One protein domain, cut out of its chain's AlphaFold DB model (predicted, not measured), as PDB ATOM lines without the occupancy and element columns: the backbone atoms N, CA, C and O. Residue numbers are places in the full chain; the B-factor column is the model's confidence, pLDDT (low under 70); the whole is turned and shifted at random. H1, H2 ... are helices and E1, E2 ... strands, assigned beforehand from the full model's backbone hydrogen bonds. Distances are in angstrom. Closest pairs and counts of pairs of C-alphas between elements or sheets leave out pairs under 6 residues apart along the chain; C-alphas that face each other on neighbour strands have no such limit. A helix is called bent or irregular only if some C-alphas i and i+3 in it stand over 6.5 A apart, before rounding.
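This is residues 10 to 94 of the 369 residues of an uncharacterized protein of Rhodothermaceae bacterium RA (UniProt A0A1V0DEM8). A strongly twisted sheet of five strands, with three of the strands sharply bent, forms the body, and one helix sticks out from it like a handle with residues 10 to 21 standing free. The sheet does not close into a ring, and a long stretch with no named element, residues 24 to 36, joins the helix to its first strand. The printed part has 85 residues, with one named helix and five named strands in the order H1 E1 E2 E3 E4 E5; the sheet runs E4 E3 E2 E1 E5, all antiparallel, and the class is mixed, helices and strands. The whole is loose, with a radius of gyration of the C-alphas of 15.7 A, and a rod in outline, spanning 54 by 26 by 23 A, its length made by the free helix.

H1, residues 10 to 23, begins at C-alpha 10 (313.822, 561.032, 375.493) and is 19.9 A long from first to last C-alpha. E1, residues 37 to 42, begins at C-alpha 37 (346.767, 564.563, 403.231) and measures 16.9 A. E2, residues 47 to 54, measures 17.2 A and bends by 85 degrees at residue 50. E3, residues 58 to 68, is the longest strand by residues, measures 23.0 A and bends by 96 degrees at residue 65. E4, residues 74 to 81, measures 20.3 A and bends by 53 degrees at residue 77. E5, residues 88 to 93, measures 14.6 A and ends at C-alpha 93 (350.126, 567.883, 398.497).

E1, E2, E3 and E4 form a meander, each strand the antiparallel neighbour of the one before. E1 and E2 are a hairpin at 121 degrees between directions; the C-alphas of Val 51 and Ala 37 face each other at 4.3 A, and N 38 and O 50 are within hydrogen-bond range at 2.8 A. E2 and E3 are a hairpin at 128 degrees; the C-alphas of Tyr 63 and Gly 50 face each other at 4.4 A, and N 51 and O 62 are 2.8 A apart. The pairing of E2 is staggered: residues 47 to 51 pair with E1 and residues 51 to 54 with E3. E3 and E4 are a hairpin at 164 degrees, with C-alphas 77 and 62 facing each other at 4.2 A and N 59 and O 80 at 2.8 A. On the other side of E1 from E2, E5 is antiparallel to E1 at 161 degrees; C-alphas 40 and 91 face each other at 4.4 A, and N 39 and O 92 are 2.9 A apart. The edge strands E4 and E5 are apart. H1 is not on the sheet, and every O i to N i+4 pair inside it is within hydrogen-bond range.

The two C-alphas farthest apart, those of Leu 10 and Gly 72, are 55.4 A from each other. Without residues 10 to 21, the body spans 39 by 26 by 23 A. The printed part has no cut. The link from H1 to E1 is long, the link from E4 to E5 is short, and the other three are tight. The mean pLDDT of the printed part is 86.8, and residue 45 is the one printed residue under 70.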
ATOM      1  N   LEU A  10     312.370 561.145 375.663       90.06
ATOM      2  CA  LEU A  10     313.822 561.032 375.493       90.06
ATOM      3  C   LEU A  10     314.558 562.330 375.868       90.06
ATOM      4  O   LEU A  10     315.602 562.269 376.524       90.06
ATOM      5  N   LEU A  11     314.025 563.500 375.495       88.62
ATOM      6  CA  LEU A  11     314.595 564.803 375.852       88.62
ATOM      7  C   LEU A  11     314.522 565.059 377.363       88.62
ATOM      8  O   LEU A  11     315.532 565.439 377.957       88.62
ATOM      9  N   ILE A  12     313.376 564.796 377.999       84.69
ATOM     10  CA  ILE A  12     313.196 564.950 379.454       84.69
ATOM     11  C   ILE A  12     314.124 563.994 380.217       84.69
ATOM     12  O   ILE A  12     314.821 564.423 381.140       84.69
ATOM     13  N   ALA A  13     314.197 562.723 379.816       88.12
ATOM     14  CA  ALA A  13     315.103 561.747 380.417       88.12
ATOM     15  C   ALA A  13     316.575 562.175 380.271       88.12
ATOM     16  O   ALA A  13     317.318 562.180 381.254       88.12
ATOM     17  N   SER A  14     316.984 562.618 379.078       82.12
ATOM     18  CA  SER A  14     318.348 563.092 378.810       82.12
ATOM     19  C   SER A  14     318.703 564.332 379.635       82.12
ATOM     20  O   SER A  14     319.781 564.390 380.227       82.12
ATOM     21  N   ALA A  15     317.789 565.301 379.735       83.31
ATOM     22  CA  ALA A  15     317.960 566.497 380.557       83.31
ATOM     23  C   ALA A  15     318.050 566.158 382.055       83.31
ATOM     24  O   ALA A  15     318.907 566.693 382.755       83.31
ATOM     25  N   THR A  16     317.229 565.219 382.534       84.00
ATOM     26  CA  THR A  16     317.221 564.762 383.934       84.00
ATOM     27  C   THR A  16     318.522 564.041 384.294       84.00
ATOM     28  O   THR A  16     319.148 564.357 385.305       84.00
ATOM     29  N   ILE A  17     318.997 563.132 383.435       85.56
ATOM     30  CA  ILE A  17     320.300 562.461 383.586       85.56
ATOM     31  C   ILE A  17     321.435 563.496 383.589       85.56
ATOM     32  O   ILE A  17     322.304 563.460 384.460       85.56
ATOM     33  N   LEU A  18     321.412 564.463 382.666       81.19
ATOM     34  CA  LEU A  18     322.420 565.521 382.579       81.19
ATOM     35  C   LEU A  18     322.402 566.470 383.793       81.19
ATOM     36  O   LEU A  18     323.459 566.953 384.207       81.19
ATOM     37  N   ALA A  19     321.237 566.728 384.392       78.12
ATOM     38  CA  ALA A  19     321.104 567.492 385.631       78.12
ATOM     39  C   ALA A  19     321.660 566.713 386.838       78.12
ATOM     40  O   ALA A  19     322.477 567.249 387.584       78.12
ATOM     41  N   LEU A  20     321.314 565.428 386.981       83.56
ATOM     42  CA  LEU A  20     321.829 564.548 388.041       83.56
ATOM     43  C   LEU A  20     323.355 564.371 387.970       83.56
ATOM     44  O   LEU A  20     324.034 564.373 389.000       83.56
ATOM     45  N   VAL A  21     323.915 564.263 386.759       82.44
ATOM     46  CA  VAL A  21     325.371 564.218 386.536       82.44
ATOM     47  C   VAL A  21     326.036 565.545 386.912       82.44
ATOM     48  O   VAL A  21     327.115 565.529 387.502       82.44
ATOM     49  N   GLN A  22     325.408 566.690 386.626       77.81
ATOM     50  CA  GLN A  22     325.926 568.004 387.029       77.81
ATOM     51  C   GLN A  22     325.867 568.224 388.544       77.81
ATOM     52  O   GLN A  22     326.865 568.647 389.119       77.81
ATOM     53  N   ALA A  23     324.758 567.872 389.198       79.81
ATOM     54  CA  ALA A  23     324.588 568.000 390.648       79.81
ATOM     55  C   ALA A  23     325.613 567.178 391.457       79.81
ATOM     56  O   ALA A  23     325.897 567.493 392.607       79.81
ATOM     57  N   ARG A  24     326.202 566.136 390.851       84.25
ATOM     58  CA  ARG A  24     327.257 565.293 391.446       84.25
ATOM     59  C   ARG A  24     328.667 565.593 390.904       84.25
ATOM     60  O   ARG A  24     329.618 564.882 391.236       84.25
ATOM     61  N   ARG A  25     328.839 566.624 390.065       84.88
ATOM     62  CA  ARG A  25     330.120 566.946 389.414       84.88
ATOM     63  C   ARG A  25     331.051 567.735 390.344       84.88
ATOM     64  O   ARG A  25     331.085 568.961 390.302       84.88
ATOM     65  N   ARG A  26     331.876 567.004 391.101       91.19
ATOM     66  CA  ARG A  26     333.099 567.517 391.759       91.19
ATOM     67  C   ARG A  26     334.007 568.233 390.738       91.19
ATOM     68  O   ARG A  26     334.073 567.812 389.575       91.19
ATOM     69  N   ASP A  27     334.750 569.260 391.161       91.06
ATOM     70  CA  ASP A  27     335.777 569.886 390.312       91.06
ATOM     71  C   ASP A  27     336.891 568.866 389.964       91.06
ATOM     72  O   ASP A  27     337.354 568.130 390.841       91.06
ATOM     73  N   PRO A  28     337.328 568.761 388.691       89.69
ATOM     74  CA  PRO A  28     338.244 567.707 388.263       89.69
ATOM     75  C   PRO A  28     339.720 567.963 388.622       89.69
ATOM     76  O   PRO A  28     340.532 567.054 388.439       89.69
ATOM     77  N   CYS A  29     340.082 569.163 389.082       93.94
ATOM     78  CA  CYS A  29     341.395 569.483 389.639       93.94
ATOM     79  C   CYS A  29     341.403 569.171 391.139       93.94
ATOM     80  O   CYS A  29     342.218 568.362 391.576       93.94
ATOM     81  N   LEU A  30     340.433 569.692 391.904       95.19
ATOM     82  CA  LEU A  30     340.302 569.387 393.338       95.19
ATOM     83  C   LEU A  30     340.142 567.881 393.590       95.19
ATOM     84  O   LEU A  30     340.804 567.337 394.471       95.19
ATOM     85  N   LYS A  31     339.377 567.164 392.749       94.38
ATOM     86  CA  LYS A  31     339.230 565.696 392.824       94.38
ATOM     87  C   LYS A  31     340.563 564.918 392.736       94.38
ATOM     88  O   LYS A  31     340.605 563.728 393.032       94.38
ATOM     89  N   ALA A  32     341.669 565.544 392.339       92.31
ATOM     90  CA  ALA A  32     342.983 564.908 392.385       92.31
ATOM     91  C   ALA A  32     343.627 564.870 393.781       92.31
ATOM     92  O   ALA A  32     344.594 564.126 393.969       92.31
ATOM     93  N   MET A  33     343.113 565.662 394.724       94.19
ATOM     94  CA  MET A  33     343.531 565.728 396.128       94.19
ATOM     95  C   MET A  33     342.602 564.941 397.069       94.19
ATOM     96  O   MET A  33     343.004 564.612 398.179       94.19
ATOM     97  N   ASP A  34     341.409 564.577 396.593       94.94
ATOM     98  CA  ASP A  34     340.411 563.699 397.228       94.94
ATOM     99  C   ASP A  34     341.066 562.459 397.881       94.94
ATOM    100  O   ASP A  34     341.739 561.663 397.211       94.94
ATOM    101  N   GLY A  35     340.908 562.310 399.197       92.44
ATOM    102  CA  GLY A  35     341.469 561.219 399.996       92.44
ATOM    103  C   GLY A  35     342.989 561.263 400.213       92.44
ATOM    104  O   GLY A  35     343.585 560.215 400.468       92.44
ATOM    105  N   PHE A  36     343.647 562.420 400.076       92.00
ATOM    106  CA  PHE A  36     345.056 562.627 400.446       92.00
ATOM    107  C   PHE A  36     345.200 563.626 401.598       92.00
ATOM    108  O   PHE A  36     344.398 564.548 401.723       92.00
ATOM    109  N   ALA A  37     346.282 563.488 402.372       89.25
ATOM    110  CA  ALA A  37     346.767 564.563 403.231       89.25
ATOM    111  C   ALA A  37     347.254 565.747 402.374       89.25
ATOM    112  O   ALA A  37     347.973 565.554 401.386       89.25
ATOM    113  N   VAL A  38     346.833 566.953 402.746       89.88
ATOM    114  CA  VAL A  38     347.062 568.208 402.020       89.88
ATOM    115  C   VAL A  38     347.183 569.401 402.968       89.88
ATOM    116  O   VAL A  38     346.839 569.329 404.148       89.88
ATOM    117  N   THR A  39     347.630 570.521 402.407       86.88
ATOM    118  CA  THR A  39     347.685 571.830 403.059       86.88
ATOM    119  C   THR A  39     347.032 572.858 402.140       86.88
ATOM    120  O   THR A  39     347.508 573.076 401.024       86.88
ATOM    121  N   LEU A  40     345.934 573.460 402.588       87.62
ATOM    122  CA  LEU A  40     345.218 574.530 401.902       87.62
ATOM    123  C   LEU A  40     345.651 575.868 402.498       87.62
ATOM    124  O   LEU A  40     345.523 576.058 403.704       87.62
ATOM    125  N   ALA A  41     346.140 576.772 401.651       83.69
ATOM    126  CA  ALA A  41     346.441 578.151 402.007       83.69
ATOM    127  C   ALA A  41     345.402 579.115 401.436       83.69
ATOM    128  O   ALA A  41     345.011 579.004 400.269       83.69
ATOM    129  N   GLU A  42     344.998 580.073 402.261       83.38
ATOM    130  CA  GLU A  42     344.141 581.193 401.881       83.38
ATOM    131  C   GLU A  42     344.976 582.417 401.502       83.38
ATOM    132  O   GLU A  42     346.114 582.583 401.952       83.38
ATOM    133  N   LYS A  43     344.402 583.306 400.686       80.88
ATOM    134  CA  LYS A  43     345.053 584.555 400.259       80.88
ATOM    135  C   LYS A  43     345.385 585.487 401.424       80.88
ATOM    136  O   LYS A  43     346.411 586.163 401.375       80.88
ATOM    137  N   ASP A  44     344.569 585.458 402.475       74.75
ATOM    138  CA  ASP A  44     344.764 586.261 403.686       74.75
ATOM    139  C   ASP A  44     345.820 585.657 404.643       74.75
ATOM    140  O   ASP A  44     346.254 586.308 405.593       74.75
ATOM    141  N   GLY A  45     346.328 584.452 404.338       66.06
ATOM    142  CA  GLY A  45     347.506 583.845 404.971       66.06
ATOM    143  C   GLY A  45     347.230 582.691 405.942       66.06
ATOM    144  O   GLY A  45     348.187 582.047 406.391       66.06
ATOM    145  N   ASP A  46     345.961 582.409 406.235       72.94
ATOM    146  CA  ASP A  46     345.547 581.270 407.058       72.94
ATOM    147  C   ASP A  46     345.794 579.912 406.362       72.94
ATOM    148  O   ASP A  46     346.029 579.823 405.149       72.94
ATOM    149  N   LEU A  47     345.819 578.845 407.172       75.56
ATOM    150  CA  LEU A  47     346.057 577.463 406.748       75.56
ATOM    151  C   LEU A  47     345.020 576.506 407.339       75.56
ATOM    152  O   LEU A  47     344.841 576.472 408.554       75.56
ATOM    153  N   ALA A  48     344.519 575.602 406.498       80.69
ATOM    154  CA  ALA A  48     343.927 574.336 406.921       80.69
ATOM    155  C   ALA A  48     344.810 573.166 406.448       80.69
ATOM    156  O   ALA A  48     345.277 573.144 405.306       80.69
ATOM    157  N   TRP A  49     345.041 572.162 407.296       84.44
ATOM    158  CA  TRP A  49     345.796 570.955 406.937       84.44
ATOM    159  C   TRP A  49     345.083 569.697 407.429       84.44
ATOM    160  O   TRP A  49     344.503 569.674 408.511       84.44
ATOM    161  N   GLY A  50     345.114 568.635 406.629       86.56
ATOM    162  CA  GLY A  50     344.334 567.435 406.916       86.56
ATOM    163  C   GLY A  50     344.075 566.593 405.675       86.56
ATOM    164  O   GLY A  50     344.732 566.769 404.650       86.56
ATOM    165  N   VAL A  51     343.117 565.674 405.757       92.56
ATOM    166  CA  VAL A  51     342.669 564.866 404.619       92.56
ATOM    167  C   VAL A  51     341.613 565.636 403.831       92.56
ATOM    168  O   VAL A  51     340.580 566.005 404.381       92.56
ATOM    169  N   ALA A  52     341.851 565.861 402.537       95.44
ATOM    170  CA  ALA A  52     340.856 566.474 401.660       95.44
ATOM    171  C   ALA A  52     339.724 565.497 401.316       95.44
ATOM    172  O   ALA A  52     339.971 564.412 400.787       95.44
ATOM    173  N   GLU A  53     338.484 565.931 401.511       96.31
ATOM    174  CA  GLU A  53     337.269 565.253 401.065       96.31
ATOM    175  C   GLU A  53     336.508 566.188 400.108       96.31
ATOM    176  O   GLU A  53     336.038 567.264 400.474       96.31
ATOM    177  N   VAL A  54     336.469 565.831 398.819       95.44
ATOM    178  CA  VAL A  54     335.979 566.735 397.764       95.44
ATOM    179  C   VAL A  54     334.505 566.460 397.504       95.44
ATOM    180  O   VAL A  54     334.147 565.368 397.077       95.44
ATOM    181  N   LEU A  55     333.633 567.449 397.673       93.06
ATOM    182  CA  LEU A  55     332.195 567.323 397.425       93.06
ATOM    183  C   LEU A  55     331.790 568.043 396.124       93.06
ATOM    184  O   LEU A  55     332.624 568.524 395.356       93.06
ATOM    185  N   ALA A  56     330.495 568.037 395.797       88.88
ATOM    186  CA  ALA A  56     329.969 568.785 394.645       88.88
ATOM    187  C   ALA A  56     329.675 570.262 394.988       88.88
ATOM    188  O   ALA A  56     329.672 571.120 394.106       88.88
ATOM    189  N   THR A  57     329.447 570.540 396.273       90.75
ATOM    190  CA  THR A  57     329.160 571.855 396.868       90.75
ATOM    191  C   THR A  57     330.404 572.590 397.365       90.75
ATOM    192  O   THR A  57     330.349 573.804 397.544       90.75
ATOM    193  N   GLY A  58     331.508 571.875 397.597       92.88
ATOM    194  CA  GLY A  58     332.666 572.399 398.311       92.88
ATOM    195  C   GLY A  58     333.794 571.379 398.486       92.88
ATOM    196  O   GLY A  58     333.787 570.304 397.883       92.88
ATOM    197  N   LEU A  59     334.780 571.751 399.292       95.50
ATOM    198  CA  LEU A  59     335.938 570.965 399.712       95.50
ATOM    199  C   LEU A  59     335.989 570.982 401.242       95.50
ATOM    200  O   LEU A  59     335.968 572.055 401.835       95.50
ATOM    201  N   GLU A  60     336.096 569.815 401.863       96.31
ATOM    202  CA  GLU A  60     336.343 569.686 403.298       96.31
ATOM    203  C   GLU A  60     337.806 569.292 403.540       96.31
ATOM    204  O   GLU A  60     338.348 568.433 402.840       96.31
ATOM    205  N   ILE A  61     338.455 569.914 404.524       94.62
ATOM    206  CA  ILE A  61     339.781 569.534 405.024       94.62
ATOM    207  C   ILE A  61     339.588 568.959 406.424       94.62
ATOM    208  O   ILE A  61     339.432 569.703 407.388       94.62
ATOM    209  N   ARG A  62     339.570 567.631 406.538       94.06
ATOM    210  CA  ARG A  62     339.370 566.927 407.811       94.06
ATOM    211  C   ARG A  62     340.679 566.831 408.577       94.06
ATOM    212  O   ARG A  62     341.636 566.233 408.081       94.06
ATOM    213  N   TYR A  63     340.727 567.422 409.766       86.25
ATOM    214  CA  TYR A  63     341.921 567.424 410.602       86.25
ATOM    215  C   TYR A  63     342.232 565.999 411.102       86.25
ATOM    216  O   TYR A  63     341.346 565.148 411.193       86.25
ATOM    217  N   LEU A  64     343.507 565.716 411.390       78.62
ATOM    218  CA  LEU A  64     343.929 564.411 411.930       78.62
ATOM    219  C   LEU A  64     343.615 564.276 413.428       78.62
ATOM    220  O   LEU A  64     343.313 563.185 413.902       78.62
ATOM    221  N   GLU A  65     343.668 565.396 414.141       75.50
ATOM    222  CA  GLU A  65     343.328 565.565 415.554       75.50
ATOM    223  C   GLU A  65     342.425 566.810 415.660       75.50
ATOM    224  O   GLU A  65     342.582 567.719 414.835       75.50
ATOM    225  N   PRO A  66     341.482 566.884 416.619       81.06
ATOM    226  CA  PRO A  66     340.648 568.071 416.795       81.06
ATOM    227  C   PRO A  66     341.500 569.304 417.114       81.06
ATOM    228  O   PRO A  66     342.418 569.250 417.933       81.06
ATOM    229  N   VAL A  67     341.190 570.430 416.479       76.75
ATOM    230  CA  VAL A  67     341.835 571.715 416.764       76.75
ATOM    231  C   VAL A  67     340.950 572.469 417.746       76.75
ATOM    232  O   VAL A  67     339.773 572.686 417.468       76.75
ATOM    233  N   GLN A  68     341.494 572.899 418.890       78.12
ATOM    234  CA  GLN A  68     340.719 573.762 419.782       78.12
ATOM    235  C   GLN A  68     340.516 575.123 419.114       78.12
ATOM    236  O   GLN A  68     341.471 575.886 418.923       78.12
ATOM    237  N   ALA A  69     339.263 575.429 418.797       75.69
ATOM    238  CA  ALA A  69     338.848 576.714 418.278       75.69
ATOM    239  C   ALA A  69     339.234 577.828 419.246       75.69
ATOM    240  O   ALA A  69     339.257 577.659 420.471       75.69
ATOM    241  N   ARG A  70     339.456 579.032 418.712       70.50
ATOM    242  CA  ARG A  70     339.796 580.193 419.545       70.50
ATOM    243  C   ARG A  70     338.680 580.586 420.531       70.50
ATOM    244  O   ARG A  70     338.983 581.265 421.512       70.50
ATOM    245  N   GLU A  71     337.422 580.206 420.278       77.50
ATOM    246  CA  GLU A  71     336.281 580.362 421.205       77.50
ATOM    247  C   GLU A  71     336.127 579.204 422.215       77.50
ATOM    248  O   GLU A  71     335.224 579.242 423.045       77.50
ATOM    249  N   GLY A  72     336.985 578.179 422.176       80.25
ATOM    250  CA  GLY A  72     336.989 577.077 423.144       80.25
ATOM    251  C   GLY A  72     336.174 575.838 422.758       80.25
ATOM    252  O   GLY A  72     336.212 574.863 423.505       80.25
ATOM    253  N   HIS A  73     335.495 575.824 421.607       81.56
ATOM    254  CA  HIS A  73     334.936 574.596 421.023       81.56
ATOM    255  C   HIS A  73     336.019 573.766 420.301       81.56
ATOM    256  O   HIS A  73     337.149 574.227 420.147       81.56
ATOM    257  N   GLU A  74     335.697 572.546 419.872       87.62
ATOM    258  CA  GLU A  74     336.579 571.715 419.036       87.62
ATOM    259  C   GLU A  74     336.155 571.796 417.563       87.62
ATOM    260  O   GLU A  74     334.980 571.637 417.231       87.62
ATOM    261  N   GLU A  75     337.118 572.028 416.675       86.19
ATOM    262  CA  GLU A  75     336.967 571.909 415.226       86.19
ATOM    263  C   GLU A  75     337.529 570.554 414.769       86.19
ATOM    264  O   GLU A  75     338.673 570.211 415.077       86.19
ATOM    265  N   HIS A  76     336.760 569.791 413.989       91.44
ATOM    266  CA  HIS A  76     337.224 568.528 413.386       91.44
ATOM    267  C   HIS A  76     337.576 568.660 411.894       91.44
ATOM    268  O   HIS A  76     338.270 567.803 411.340       91.44
ATOM    269  N   SER A  77     337.090 569.707 411.227       92.50
ATOM    270  CA  SER A  77     337.358 569.970 409.815       92.50
ATOM    271  C   SER A  77     337.090 571.423 409.430       92.50
ATOM    272  O   SER A  77     336.336 572.129 410.097       92.50
ATOM    273  N   PHE A  78     337.696 571.847 408.320       90.88
ATOM    274  CA  PHE A  78     337.444 573.136 407.678       90.88
ATOM    275  C   PHE A  78     336.626 572.945 406.392       90.88
ATOM    276  O   PHE A  78     336.931 572.053 405.597       90.88
ATOM    277  N   LEU A  79     335.625 573.795 406.150       93.81
ATOM    278  CA  LEU A  79     334.712 573.705 405.001       93.81
ATOM    279  C   LEU A  79     334.872 574.901 404.049       93.81
ATOM    280  O   LEU A  79     334.502 576.017 404.396       93.81
ATOM    281  N   PHE A  80     335.337 574.648 402.822       92.56
ATOM    282  CA  PHE A  80     335.295 575.608 401.712       92.56
ATOM    283  C   PHE A  80     334.102 575.340 400.806       92.56
ATOM    284  O   PHE A  80     334.080 574.347 400.070       92.56
ATOM    285  N   TYR A  81     333.146 576.258 400.773       93.06
ATOM    286  CA  TYR A  81     332.085 576.258 399.773       93.06
ATOM    287  C   TYR A  81     332.609 576.733 398.406       93.06
ATOM    288  O   TYR A  81     333.660 577.363 398.279       93.06
ATOM    289  N   ARG A  82     331.916 576.344 397.331       90.31
ATOM    290  CA  ARG A  82     332.396 576.508 395.947       90.31
ATOM    291  C   ARG A  82     332.455 577.961 395.446       90.31
ATOM    292  O   ARG A  82     333.165 578.246 394.478       90.31
ATOM    293  N   ASP A  83     331.708 578.851 396.078       89.25
ATOM    294  CA  ASP A  83     331.776 580.309 395.944       89.25
ATOM    295  C   ASP A  83     333.017 580.893 396.644       89.25
ATOM    296  O   ASP A  83     333.702 581.739 396.074       89.25
ATOM    297  N   GLN A  84     333.397 580.356 397.805       89.81
ATOM    298  CA  GLN A  84     334.623 580.717 398.535       89.81
ATOM    299  C   GLN A  84     335.923 580.244 397.853       89.81
ATOM    300  O   GLN A  84     337.015 580.600 398.290       89.81
ATOM    301  N   TYR A  85     335.855 579.479 396.757       90.75
ATOM    302  CA  TYR A  85     337.037 578.999 396.023       90.75
ATOM    303  C   TYR A  85     337.946 580.117 395.475       90.75
ATOM    304  O   TYR A  85     339.082 579.838 395.094       90.75
ATOM    305  N   GLU A  86     337.482 581.370 395.435       86.00
ATOM    306  CA  GLU A  86     338.322 582.521 395.085       86.00
ATOM    307  C   GLU A  86     339.180 583.050 396.247       86.00
ATOM    308  O   GLU A  86     340.152 583.756 395.975       86.00
ATOM    309  N   ALA A  87     338.885 582.689 397.503       89.19
ATOM    310  CA  ALA A  87     339.705 583.012 398.679       89.19
ATOM    311  C   ALA A  87     340.933 582.090 398.824       89.19
ATOM    312  O   ALA A  87     341.937 582.469 399.425       89.19
ATOM    313  N   ILE A  88     340.883 580.902 398.212       91.25
ATOM    314  CA  ILE A  88     342.010 579.965 398.145       91.25
ATOM    315  C   ILE A  88     343.184 580.623 397.395       91.25
ATOM    316  O   ILE A  88     343.014 581.191 396.314       91.25
ATOM    317  N   ASP A  89     344.389 580.505 397.949       87.62
ATOM    318  CA  ASP A  89     345.655 580.748 397.252       87.62
ATOM    319  C   ASP A  89     346.124 579.447 396.580       87.62
ATOM    320  O   ASP A  89     346.315 579.385 395.369       87.62
ATOM    321  N   VAL A  90     346.235 578.351 397.337       89.38
ATOM    322  CA  VAL A  90     346.711 577.063 396.805       89.38
ATOM    323  C   VAL A  90     346.324 575.884 397.689       89.38
ATOM    324  O   VAL A  90     346.267 575.985 398.911       89.38
ATOM    325  N   LEU A  91     346.138 574.725 397.060       92.25
ATOM    326  CA  LEU A  91     346.062 573.427 397.718       92.25
ATOM    327  C   LEU A  91     347.316 572.603 397.378       92.25
ATOM    328  O   LEU A  91     347.474 572.140 396.244       92.25
ATOM    329  N   TYR A  92     348.207 572.429 398.355       89.06
ATOM    330  CA  TYR A  92     349.421 571.617 398.248       89.06
ATOM    331  C   TYR A  92     349.171 570.164 398.667       89.06
ATOM    332  O   TYR A  92     348.519 569.901 399.677       89.06
ATOM    333  N   ARG A  93     349.812 569.220 397.972       89.00
ATOM    334  CA  ARG A  93     350.126 567.883 398.497       89.00
ATOM    335  C   ARG A  93     351.638 567.702 398.554       89.00
ATOM    336  O   ARG A  93     352.297 567.605 397.517       89.00
ATOM    337  N   TYR A  94     352.161 567.594 399.767       83.00
ATOM    338  CA  TYR A  94     353.539 567.191 400.027       83.00
ATOM    339  C   TYR A  94     353.671 565.662 399.884       83.00
ATOM    340  O   TYR A  94     352.720 564.943 400.195       83.00
TER     341      TYR A  94